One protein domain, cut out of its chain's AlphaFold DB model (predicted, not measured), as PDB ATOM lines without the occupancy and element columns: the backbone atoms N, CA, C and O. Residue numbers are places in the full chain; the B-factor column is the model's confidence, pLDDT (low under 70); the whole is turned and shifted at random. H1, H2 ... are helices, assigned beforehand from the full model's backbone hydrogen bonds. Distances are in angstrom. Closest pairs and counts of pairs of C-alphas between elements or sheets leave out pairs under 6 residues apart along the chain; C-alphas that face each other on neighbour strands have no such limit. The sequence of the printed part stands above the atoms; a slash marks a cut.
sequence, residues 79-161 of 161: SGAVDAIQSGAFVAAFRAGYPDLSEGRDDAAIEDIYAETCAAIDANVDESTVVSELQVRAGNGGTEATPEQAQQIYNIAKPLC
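This is residues 79 to 161 of the 161 residues of the protein "Lipoprotein" of Rhodococcus sp. RD6.2 (UniProt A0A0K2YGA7). Four helices make two crossed layers: H3 and H4 form a helical hairpin, and over one face of it H5 crosses both of its arms, while the long helix H1 crosses H3 and runs roughly antiparallel to H5. The short H2 sits at the corner where H1 ends, and residues 138 to 146 lead from H4 to H5. The printed part has 83 residues, with five named helices in the order H1, H2, H3, H4, H5 and no named strand, so its class is all helix. It is compact, with a radius of gyration of the C-alphas of 11.7 A and spans of 35 by 27 by 15 A.

Start with H1, residues 79 to 97, the longest helix. Its residues 87 to 94 alone touch H3, residues 107 to 122, at a steep tilt of 67 degrees, opposite ways; look at Ser 87 and Glu 111, whose C-alphas are the closest at 5.7 A. Its residues 90 to 94 alone touch H5, residues 147 to 157, at a shallow tilt of 31 degrees, opposite ways, with the C-alphas of Phe 90 and Ala 157 closest at 6.6 A. H2, residues 99 to 102, and H1 touch only at the corner, and only just, with 3 pairs of C-alphas within 8 A; the closest are those of Arg 95 and Ser 102, 5.6 A apart. Moving outward, H3 and H4, residues 127 to 137, form a hairpin at a shallow tilt of 20 degrees, opposite ways, where the C-alphas of Ile 113 and Arg 137 are closest at 6.5 A. H5 touches H4 about perpendicular, at 77 degrees, with the C-alphas of Gln 135 and Ala 150 closest at 5.3 A. H5 also touches residues 114 to 118 alone of H3, about perpendicular at 85 degrees, with Tyr 114 and Ala 157 the closest C-alphas at 6.3 A. H1 and H4 are apart. In H1 and H5 every O i to N i+4 pair is within hydrogen-bond range, against 11 of 12 in H3 and 6 of 7 in H4; H2 is too short for such a pair.

Find C-alpha 79 at (27.644, 70.560, 76.785); from there H1 runs 26.6 A to C-alpha 97. H2 covers 5.1 A. C-alpha 107 at (13.485, 73.640, 90.797) opens H3, which is 22.6 A long. H4 measures 14.8 A, and H5 runs 15.3 A to C-alpha 157 at (10.963, 71.091, 76.145).

The two C-alphas farthest apart are those of Ser 79 and Gly 142, at 35.3 A. The printed part has no cut and ends at Cys 161, the chain's last residue. The links H1 to H2, H2 to H3 and H3 to H4 are tight, and H4 to H5 is short. The mean pLDDT of the printed part is 93.8, and no printed residue is under 70.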
ATOM      1  N   SER A  79      28.943  71.243  76.793       72.44
ATOM      2  CA  SER A  79      27.644  70.560  76.785       72.44
ATOM      3  C   SER A  79      26.945  70.717  78.132       72.44
ATOM      4  O   SER A  79      25.947  71.417  78.187       72.44
ATOM      5  N   GLY A  80      27.547  70.255  79.237       74.06
ATOM      6  CA  GLY A  80      26.910  70.344  80.558       74.06
ATOM      7  C   GLY A  80      26.593  71.773  81.033       74.06
ATOM      8  O   GLY A  80      25.712  71.963  81.867       74.06
ATOM      9  N   ALA A  81      27.282  72.794  80.508       76.19
ATOM     10  CA  ALA A  81      26.926  74.194  80.741       76.19
ATOM     11  C   ALA A  81      25.729  74.660  79.888       76.19
ATOM     12  O   ALA A  81      24.962  75.503  80.343       76.19
ATOM     13  N   VAL A  82      25.566  74.128  78.674       82.31
ATOM     14  CA  VAL A  82      24.400  74.353  77.806       82.31
ATOM     15  C   VAL A  82      23.172  73.618  78.351       82.31
ATOM     16  O   VAL A  82      22.142  74.270  78.521       82.31
ATOM     17  N   ASP A  83      23.314  72.351  78.759       85.00
ATOM     18  CA  ASP A  83      22.271  71.561  79.432       85.00
ATOM     19  C   ASP A  83      21.692  72.317  80.643       85.00
ATOM     20  O   ASP A  83      20.480  72.488  80.759       85.00
ATOM     21  N   ALA A  84      22.561  72.857  81.509       85.56
ATOM     22  CA  ALA A  84      22.160  73.629  82.689       85.56
ATOM     23  C   ALA A  84      21.456  74.965  82.357       85.56
ATOM     24  O   ALA A  84      20.645  75.462  83.139       85.56
ATOM     25  N   ILE A  85      21.760  75.574  81.204       90.44
ATOM     26  CA  ILE A  85      21.066  76.781  80.727       90.44
ATOM     27  C   ILE A  85      19.684  76.411  80.175       90.44
ATOM     28  O   ILE A  85      18.716  77.132  80.417       90.44
ATOM     29  N   GLN A  86      19.582  75.299  79.446       91.62
ATOM     30  CA  GLN A  86      18.338  74.808  78.855       91.62
ATOM     31  C   GLN A  86      17.355  74.318  79.924       91.62
ATOM     32  O   GLN A  86      16.196  74.739  79.908       91.62
ATOM     33  N   SER A  87      17.817  73.533  80.904       92.62
ATOM     34  CA  SER A  87      17.005  73.110  82.050       92.62
ATOM     35  C   SER A  87      16.519  74.318  82.859       92.62
ATOM     36  O   SER A  87      15.319  74.458  83.087       92.62
ATOM     37  N   GLY A  88      17.403  75.269  83.185       94.44
ATOM     38  CA  GLY A  88      17.028  76.503  83.882       94.44
ATOM     39  C   GLY A  88      16.021  77.367  83.105       94.44
ATOM     40  O   GLY A  88      15.100  77.938  83.695       94.44
ATOM     41  N   ALA A  89      16.139  77.429  81.773       93.88
ATOM     42  CA  ALA A  89      15.169  78.107  80.913       93.88
ATOM     43  C   ALA A  89      13.802  77.399  80.910       93.88
ATOM     44  O   ALA A  89      12.769  78.073  80.989       93.88
ATOM     45  N   PHE A  90      13.784  76.061  80.881       96.62
ATOM     46  CA  PHE A  90      12.560  75.276  81.027       96.62
ATOM     47  C   PHE A  90      11.904  75.504  82.394       96.62
ATOM     48  O   PHE A  90      10.711  75.791  82.438       96.62
ATOM     49  N   VAL A  91      12.660  75.462  83.500       97.38
ATOM     50  CA  VAL A  91      12.134  75.708  84.858       97.38
ATOM     51  C   VAL A  91      11.461  77.077  84.947       97.38
ATOM     52  O   VAL A  91      10.326  77.186  85.416       97.38
ATOM     53  N   ALA A  92      12.125  78.123  84.444       96.31
ATOM     54  CA  ALA A  92      11.576  79.473  84.426       96.31
ATOM     55  C   ALA A  92      10.284  79.565  83.592       96.31
ATOM     56  O   ALA A  92       9.301  80.163  84.041       96.31
ATOM     57  N   ALA A  93      10.254  78.944  82.407       95.31
ATOM     58  CA  ALA A  93       9.073  78.907  81.547       95.31
ATOM     59  C   ALA A  93       7.916  78.107  82.171       95.31
ATOM     60  O   ALA A  93       6.771  78.559  82.137       95.31
ATOM     61  N   PHE A  94       8.209  76.960  82.790       96.19
ATOM     62  CA  PHE A  94       7.233  76.105  83.461       96.19
ATOM     63  C   PHE A  94       6.580  76.835  84.639       96.19
ATOM     64  O   PHE A  94       5.355  76.903  84.714       96.19
ATOM     65  N   ARG A  95       7.374  77.463  85.520       95.94
ATOM     66  CA  ARG A  95       6.845  78.255  86.646       95.94
ATOM     67  C   ARG A  95       6.003  79.446  86.189       95.94
ATOM     68  O   ARG A  95       4.990  79.750  86.812       95.94
ATOM     69  N   ALA A  96       6.408  80.119  85.111       95.50
ATOM     70  CA  ALA A  96       5.678  81.264  84.572       95.50
ATOM     71  C   ALA A  96       4.364  80.867  83.870       95.50
ATOM     72  O   ALA A  96       3.388  81.612  83.944       95.50
ATOM     73  N   GLY A  97       4.336  79.718  83.184       94.44
ATOM     74  CA  GLY A  97       3.155  79.210  82.481       94.44
ATOM     75  C   GLY A  97       2.169  78.451  83.372       94.44
ATOM     76  O   GLY A  97       0.966  78.487  83.113       94.44
ATOM     77  N   TYR A  98       2.663  77.786  84.419       94.94
ATOM     78  CA  TYR A  98       1.896  76.857  85.252       94.94
ATOM     79  C   TYR A  98       2.175  77.083  86.752       94.94
ATOM     80  O   TYR A  98       2.832  76.260  87.401       94.94
ATOM     81  N   PRO A  99       1.688  78.193  87.340       93.12
ATOM     82  CA  PRO A  99       1.867  78.461  88.766       93.12
ATOM     83  C   PRO A  99       1.287  77.332  89.634       93.12
ATOM     84  O   PRO A  99       1.979  76.843  90.521       93.12
ATOM     85  N   ASP A 100       0.091  76.828  89.315       92.62
ATOM     86  CA  ASP A 100      -0.569  75.759  90.083       92.62
ATOM     87  C   ASP A 100       0.204  74.422  90.012       92.62
ATOM     88  O   ASP A 100       0.392  73.731  91.016       92.62
ATOM     89  N   LEU A 101       0.739  74.078  88.831       93.62
ATOM     90  CA  LEU A 101       1.550  72.865  88.640       93.62
ATOM     91  C   LEU A 101       2.958  72.979  89.242       93.62
ATOM     92  O   LEU A 101       3.647  71.974  89.382       93.62
ATOM     93  N   SER A 102       3.412  74.186  89.593       95.00
ATOM     94  CA  SER A 102       4.734  74.426  90.184       95.00
ATOM     95  C   SER A 102       4.697  74.830  91.662       95.00
ATOM     96  O   SER A 102       5.757  74.952  92.282       95.00
ATOM     97  N   GLU A 103       3.506  74.994  92.248       93.50
ATOM     98  CA  GLU A 103       3.328  75.332  93.661       93.50
ATOM     99  C   GLU A 103       3.949  74.257  94.568       93.50
ATOM    100  O   GLU A 103       3.658  73.069  94.454       93.50
ATOM    101  N   GLY A 104       4.844  74.663  95.469       92.75
ATOM    102  CA  GLY A 104       5.508  73.749  96.405       92.75
ATOM    103  C   GLY A 104       6.533  72.784  95.791       92.75
ATOM    104  O   GLY A 104       7.248  72.136  96.552       92.75
ATOM    105  N   ARG A 105       6.664  72.713  94.458       94.38
ATOM    106  CA  ARG A 105       7.749  71.982  93.781       94.38
ATOM    107  C   ARG A 105       9.017  72.832  93.809       94.38
ATOM    108  O   ARG A 105       8.965  74.026  93.504       94.38
ATOM    109  N   ASP A 106      10.153  72.237  94.154       95.62
ATOM    110  CA  ASP A 106      11.474  72.846  93.974       95.62
ATOM    111  C   ASP A 106      11.904  72.840  92.493       95.62
ATOM    112  O   ASP A 106      11.218  72.283  91.633       95.62
ATOM    113  N   ASP A 107      13.005  73.527  92.179       94.69
ATOM    114  CA  ASP A 107      13.485  73.640  90.797       94.69
ATOM    115  C   ASP A 107      13.978  72.295  90.251       94.69
ATOM    116  O   ASP A 107      13.633  71.956  89.123       94.69
ATOM    117  N   ALA A 108      14.666  71.475  91.057       95.81
ATOM    118  CA  ALA A 108      15.171  70.171  90.620       95.81
ATOM    119  C   ALA A 108      14.025  69.209  90.256       95.81
ATOM    120  O   ALA A 108      14.108  68.499  89.260       95.81
ATOM    121  N   ALA A 109      12.902  69.251  90.978       96.38
ATOM    122  CA  ALA A 109      11.694  68.514  90.604       96.38
ATOM    123  C   ALA A 109      11.084  68.972  89.260       96.38
ATOM    124  O   ALA A 109      10.328  68.225  88.633       96.38
ATOM    125  N   ILE A 110      11.330  70.209  88.810       96.62
ATOM    126  CA  ILE A 110      10.911  70.709  87.486       96.62
ATOM    127  C   ILE A 110      11.965  70.359  86.419       96.62
ATOM    128  O   ILE A 110      11.592  69.995  85.306       96.62
ATOM    129  N   GLU A 111      13.255  70.384  86.762       95.88
ATOM    130  CA  GLU A 111      14.346  69.886  85.909       95.88
ATOM    131  C   GLU A 111      14.209  68.385  85.609       95.88
ATOM    132  O   GLU A 111      14.502  67.963  84.496       95.88
ATOM    133  N   ASP A 112      13.697  67.585  86.547       96.75
ATOM    134  CA  ASP A 112      13.458  66.148  86.346       96.75
ATOM    135  C   ASP A 112      12.367  65.891  85.283       96.75
ATOM    136  O   ASP A 112      12.539  65.049  84.403       96.75
ATOM    137  N   ILE A 113      11.299  66.711  85.256       96.38
ATOM    138  CA  ILE A 113      10.291  66.684  84.172       96.38
ATOM    139  C   ILE A 113      10.968  66.911  82.818       96.38
ATOM    140  O   ILE A 113      10.663  66.218  81.845       96.38
ATOM    141  N   TYR A 114      11.864  67.895  82.751       96.38
ATOM    142  CA  TYR A 114      12.601  68.234  81.541       96.38
ATOM    143  C   TYR A 114      13.517  67.089  81.096       96.38
ATOM    144  O   TYR A 114      13.413  66.634  79.956       96.38
ATOM    145  N   ALA A 115      14.342  66.572  82.008       95.81
ATOM    146  CA  ALA A 115      15.285  65.492  81.744       95.81
ATOM    147  C   ALA A 115      14.586  64.206  81.271       95.81
ATOM    148  O   ALA A 115      14.985  63.629  80.259       95.81
ATOM    149  N   GLU A 116      13.502  63.786  81.936       96.62
ATOM    150  CA  GLU A 116      12.711  62.631  81.497       96.62
ATOM    151  C   GLU A 116      12.032  62.865  80.135       96.62
ATOM    152  O   GLU A 116      11.948  61.947  79.318       96.62
ATOM    153  N   THR A 117      11.581  64.094  79.851       96.38
ATOM    154  CA  THR A 117      10.975  64.440  78.552       96.38
ATOM    155  C   THR A 117      11.998  64.355  77.422       96.38
ATOM    156  O   THR A 117      11.705  63.763  76.381       96.38
ATOM    157  N   CYS A 118      13.204  64.890  77.623       96.25
ATOM    158  CA  CYS A 118      14.278  64.800  76.637       96.25
ATOM    159  C   CYS A 118      14.745  63.356  76.432       96.25
ATOM    160  O   CYS A 118      14.820  62.905  75.292       96.25
ATOM    161  N   ALA A 119      14.911  62.576  77.506       96.75
ATOM    162  CA  ALA A 119      15.249  61.156  77.405       96.75
ATOM    163  C   ALA A 119      14.211  60.347  76.596       96.75
ATOM    164  O   ALA A 119      14.583  59.451  75.835       96.75
ATOM    165  N   ALA A 120      12.917  60.665  76.717       96.69
ATOM    166  CA  ALA A 120      11.866  60.032  75.918       96.69
ATOM    167  C   ALA A 120      11.904  60.462  74.435       96.69
ATOM    168  O   ALA A 120      11.686  59.635  73.545       96.69
ATOM    169  N   ILE A 121      12.221  61.732  74.156       94.94
ATOM    170  CA  ILE A 121      12.413  62.250  72.791       94.94
ATOM    171  C   ILE A 121      13.636  61.595  72.126       94.94
ATOM    172  O   ILE A 121      13.519  61.119  70.996       94.94
ATOM    173  N   ASP A 122      14.763  61.480  72.832       95.38
ATOM    174  CA  ASP A 122      15.993  60.823  72.356       95.38
ATOM    175  C   ASP A 122      15.809  59.320  72.119       95.38
ATOM    176  O   ASP A 122      16.324  58.756  71.150       95.38
ATOM    177  N   ALA A 123      15.014  58.662  72.968       96.88
ATOM    178  CA  ALA A 123      14.576  57.283  72.766       96.88
ATOM    179  C   ALA A 123      13.580  57.127  71.595       96.88
ATOM    180  O   ALA A 123      13.171  56.006  71.283       96.88
ATOM    181  N   ASN A 124      13.208  58.230  70.931       96.19
ATOM    182  CA  ASN A 124      12.273  58.297  69.811       96.19
ATOM    183  C   ASN A 124      10.901  57.678  70.157       96.19
ATOM    184  O   ASN A 124      10.282  56.988  69.337       96.19
ATOM    185  N   VAL A 125      10.442  57.923  71.392       97.75
ATOM    186  CA  VAL A 125       9.083  57.616  71.859       97.75
ATOM    187  C   VAL A 125       8.084  58.494  71.098       97.75
ATOM    188  O   VAL A 125       8.376  59.635  70.735       97.75
ATOM    189  N   ASP A 126       6.896  57.955  70.822       97.06
ATOM    190  CA  ASP A 126       5.841  58.697  70.133       97.06
ATOM    191  C   ASP A 126       5.384  59.916  70.956       97.06
ATOM    192  O   ASP A 126       5.177  59.828  72.166       97.06
ATOM    193  N   GLU A 127       5.190  61.050  70.280       95.56
ATOM    194  CA  GLU A 127       4.801  62.321  70.902       95.56
ATOM    195  C   GLU A 127       3.522  62.196  71.743       95.56
ATOM    196  O   GLU A 127       3.456  62.772  72.825       95.56
ATOM    197  N   SER A 128       2.533  61.402  71.312       96.50
ATOM    198  CA  SER A 128       1.294  61.224  72.076       96.50
ATOM    199  C   SER A 128       1.502  60.441  73.380       96.50
ATOM    200  O   SER A 128       0.902  60.791  74.397       96.50
ATOM    201  N   THR A 129       2.413  59.463  73.397       97.50
ATOM    202  CA  THR A 129       2.869  58.776  74.614       97.50
ATOM    203  C   THR A 129       3.636  59.732  75.530       97.50
ATOM    204  O   THR A 129       3.289  59.826  76.706       97.50
ATOM    205  N   VAL A 130       4.598  60.515  75.017       97.69
ATOM    206  CA  VAL A 130       5.346  61.496  75.838       97.69
ATOM    207  C   VAL A 130       4.409  62.541  76.454       97.69
ATOM    208  O   VAL A 130       4.519  62.851  77.638       97.69
ATOM    209  N   VAL A 131       3.435  63.045  75.689       97.69
ATOM    210  CA  VAL A 131       2.405  63.976  76.179       97.69
ATOM    211  C   VAL A 131       1.461  63.305  77.188       97.69
ATOM    212  O   VAL A 131       1.028  63.953  78.140       97.69
ATOM    213  N   SER A 132       1.158  62.010  77.044       97.00
ATOM    214  CA  SER A 132       0.376  61.263  78.039       97.00
ATOM    215  C   SER A 132       1.135  61.068  79.354       97.00
ATOM    216  O   SER A 132       0.537  61.216  80.417       97.00
ATOM    217  N   GLU A 133       2.433  60.769  79.310       96.12
ATOM    218  CA  GLU A 133       3.273  60.681  80.513       96.12
ATOM    219  C   GLU A 133       3.457  62.050  81.180       96.12
ATOM    220  O   GLU A 133       3.421  62.157  82.406       96.12
ATOM    221  N   LEU A 134       3.590  63.115  80.382       96.19
ATOM    222  CA  LEU A 134       3.705  64.487  80.875       96.19
ATOM    223  C   LEU A 134       2.481  64.954  81.670       96.19
ATOM    224  O   LEU A 134       2.667  65.706  82.622       96.19
ATOM    225  N   GLN A 135       1.263  64.504  81.348       96.19
ATOM    226  CA  GLN A 135       0.064  64.832  82.145       96.19
ATOM    227  C   GLN A 135       0.205  64.372  83.604       96.19
ATOM    228  O   GLN A 135      -0.130  65.114  84.530       96.19
ATOM    229  N   VAL A 136       0.779  63.181  83.801       95.19
ATOM    230  CA  VAL A 136       1.041  62.595  85.121       95.19
ATOM    231  C   VAL A 136       2.259  63.256  85.775       95.19
ATOM    232  O   VAL A 136       2.181  63.707  86.915       95.19
ATOM    233  N   ARG A 137       3.383  63.352  85.050       94.44
ATOM    234  CA  ARG A 137       4.683  63.812  85.578       94.44
ATOM    235  C   ARG A 137       4.710  65.308  85.913       94.44
ATOM    236  O   ARG A 137       5.341  65.706  86.891       94.44
ATOM    237  N   ALA A 138       4.022  66.134  85.123       94.69
ATOM    238  CA  ALA A 138       3.832  67.559  85.401       94.69
ATOM    239  C   ALA A 138       2.653  67.842  86.347       94.69
ATOM    240  O   ALA A 138       2.450  68.994  86.734       94.69
ATOM    241  N   GLY A 139       1.885  66.814  86.723       93.25
ATOM    242  CA  GLY A 139       0.860  66.912  87.750       93.25
ATOM    243  C   GLY A 139       1.446  67.265  89.120       93.25
ATOM    244  O   GLY A 139       2.589  66.937  89.450       93.25
ATOM    245  N   ASN A 140       0.651  67.945  89.941       93.25
ATOM    246  CA  ASN A 140       1.061  68.433  91.252       93.25
ATOM    247  C   ASN A 140      -0.116  68.455  92.235       93.25
ATOM    248  O   ASN A 140      -1.262  68.660  91.840       93.25
ATOM    249  N   GLY A 141       0.144  68.234  93.527       84.56
ATOM    250  CA  GLY A 141      -0.885  68.340  94.576       84.56
ATOM    251  C   GLY A 141      -2.115  67.426  94.408       84.56
ATOM    252  O   GLY A 141      -3.159  67.702  94.990       84.56
ATOM    253  N   GLY A 142      -2.019  66.357  93.606       82.44
ATOM    254  CA  GLY A 142      -3.154  65.493  93.245       82.44
ATOM    255  C   GLY A 142      -3.982  65.972  92.042       82.44
ATOM    256  O   GLY A 142      -5.030  65.395  91.770       82.44
ATOM    257  N   THR A 143      -3.518  66.998  91.325       86.75
ATOM    258  CA  THR A 143      -4.078  67.474  90.051       86.75
ATOM    259  C   THR A 143      -3.125  67.107  88.916       86.75
ATOM    260  O   THR A 143      -1.967  67.519  88.933       86.75
ATOM    261  N   GLU A 144      -3.585  66.332  87.934       91.56
ATOM    262  CA  GLU A 144      -2.837  66.084  86.692       91.56
ATOM    263  C   GLU A 144      -2.848  67.335  85.800       91.56
ATOM    264  O   GLU A 144      -3.803  68.118  85.824       91.56
ATOM    265  N   ALA A 145      -1.800  67.526  84.999       94.75
ATOM    266  CA  ALA A 145      -1.811  68.562  83.970       94.75
ATOM    267  C   ALA A 145      -2.807  68.174  82.862       94.75
ATOM    268  O   ALA A 145      -2.902  67.002  82.499       94.75
ATOM    269  N   THR A 146      -3.547  69.134  82.297       96.50
ATOM    270  CA  THR A 146      -4.486  68.827  81.198       96.50
ATOM    271  C   THR A 146      -3.734  68.405  79.924       96.50
ATOM    272  O   THR A 146      -2.559  68.758  79.767       96.50
ATOM    273  N   PRO A 147      -4.381  67.713  78.963       96.38
ATOM    274  CA  PRO A 147      -3.752  67.357  77.688       96.38
ATOM    275  C   PRO A 147      -3.133  68.560  76.959       96.38
ATOM    276  O   PRO A 147      -2.040  68.465  76.406       96.38
ATOM    277  N   GLU A 148      -3.799  69.716  76.998       96.38
ATOM    278  CA  GLU A 148      -3.321  70.962  76.398       96.38
ATOM    279  C   GLU A 148      -2.117  71.542  77.150       96.38
ATOM    280  O   GLU A 148      -1.179  72.034  76.519       96.38
ATOM    281  N   GLN A 149      -2.111  71.464  78.487       96.19
ATOM    282  CA  GLN A 149      -0.958  71.866  79.294       96.19
ATOM    283  C   GLN A 149       0.245  70.968  78.998       96.19
ATOM    284  O   GLN A 149       1.319  71.485  78.705       96.19
ATOM    285  N   ALA A 150       0.065  69.644  78.989       97.25
ATOM    286  CA  ALA A 150       1.124  68.679  78.704       97.25
ATOM    287  C   ALA A 150       1.691  68.814  77.281       97.25
ATOM    288  O   ALA A 150       2.910  68.826  77.112       97.25
ATOM    289  N   GLN A 151       0.842  69.008  76.263       97.69
ATOM    290  CA  GLN A 151       1.295  69.302  74.898       97.69
ATOM    291  C   GLN A 151       2.094  70.613  74.845       97.69
ATOM    292  O   GLN A 151       3.106  70.698  74.151       97.69
ATOM    293  N   GLN A 152       1.673  71.646  75.577       96.81
ATOM    294  CA  GLN A 152       2.389  72.918  75.609       96.81
ATOM    295  C   GLN A 152       3.724  72.817  76.374       96.81
ATOM    296  O   GLN A 152       4.702  73.415  75.932       96.81
ATOM    297  N   ILE A 153       3.804  72.016  77.444       96.44
ATOM    298  CA  ILE A 153       5.055  71.682  78.148       96.44
ATOM    299  C   ILE A 153       6.012  70.941  77.205       96.44
ATOM    300  O   ILE A 153       7.171  71.334  77.073       96.44
ATOM    301  N   TYR A 154       5.517  69.934  76.481       97.12
ATOM    302  CA  TYR A 154       6.280  69.213  75.461       97.12
ATOM    303  C   TYR A 154       6.826  70.158  74.376       97.12
ATOM    304  O   TYR A 154       8.008  70.106  74.041       97.12
ATOM    305  N   ASN A 155       6.000  71.085  73.882       96.62
ATOM    306  CA  ASN A 155       6.401  72.083  72.884       96.62
ATOM    307  C   ASN A 155       7.475  73.068  73.397       96.62
ATOM    308  O   ASN A 155       8.191  73.649  72.582       96.62
ATOM    309  N   ILE A 156       7.584  73.271  74.717       94.75
ATOM    310  CA  ILE A 156       8.641  74.078  75.351       94.75
ATOM    311  C   ILE A 156       9.922  73.252  75.534       94.75
ATOM    312  O   ILE A 156      11.005  73.773  75.282       94.75
ATOM    313  N   ALA A 157       9.815  71.978  75.932       94.81
ATOM    314  CA  ALA A 157      10.963  71.091  76.145       94.81
ATOM    315  C   ALA A 157      11.650  70.667  74.834       94.81
ATOM    316  O   ALA A 157      12.863  70.785  74.708       94.81
ATOM    317  N   LYS A 158      10.881  70.225  73.830       94.88
ATOM    318  CA  LYS A 158      11.381  69.660  72.562       94.88
ATOM    319  C   LYS A 158      12.480  70.465  71.840       94.88
ATOM    320  O   LYS A 158      13.404  69.830  71.347       94.88
ATOM    321  N   PRO A 159      12.425  71.809  71.714       93.38
ATOM    322  CA  PRO A 159      13.487  72.582  71.058       93.38
ATOM    323  C   PRO A 159      14.736  72.816  71.930       93.38
ATOM    324  O   PRO A 159      15.652  73.504  71.478       93.38
ATOM    325  N   LEU A 160      14.750  72.324  73.171       90.00
ATOM    326  CA  LEU A 160      15.847  72.488  74.125       90.00
ATOM    327  C   LEU A 160      16.654  71.193  74.345       90.00
ATOM    328  O   LEU A 160      17.788  71.307  74.794       90.00
ATOM    329  N   CYS A 161      16.093  70.020  74.038       88.94
ATOM    330  CA  CYS A 161      16.717  68.708  74.250       88.94
ATOM    331  C   CYS A 161      17.952  68.452  73.360       88.94
ATOM    332  O   CYS A 161      17.907  68.837  72.165       88.94
TER     333      CYS A 161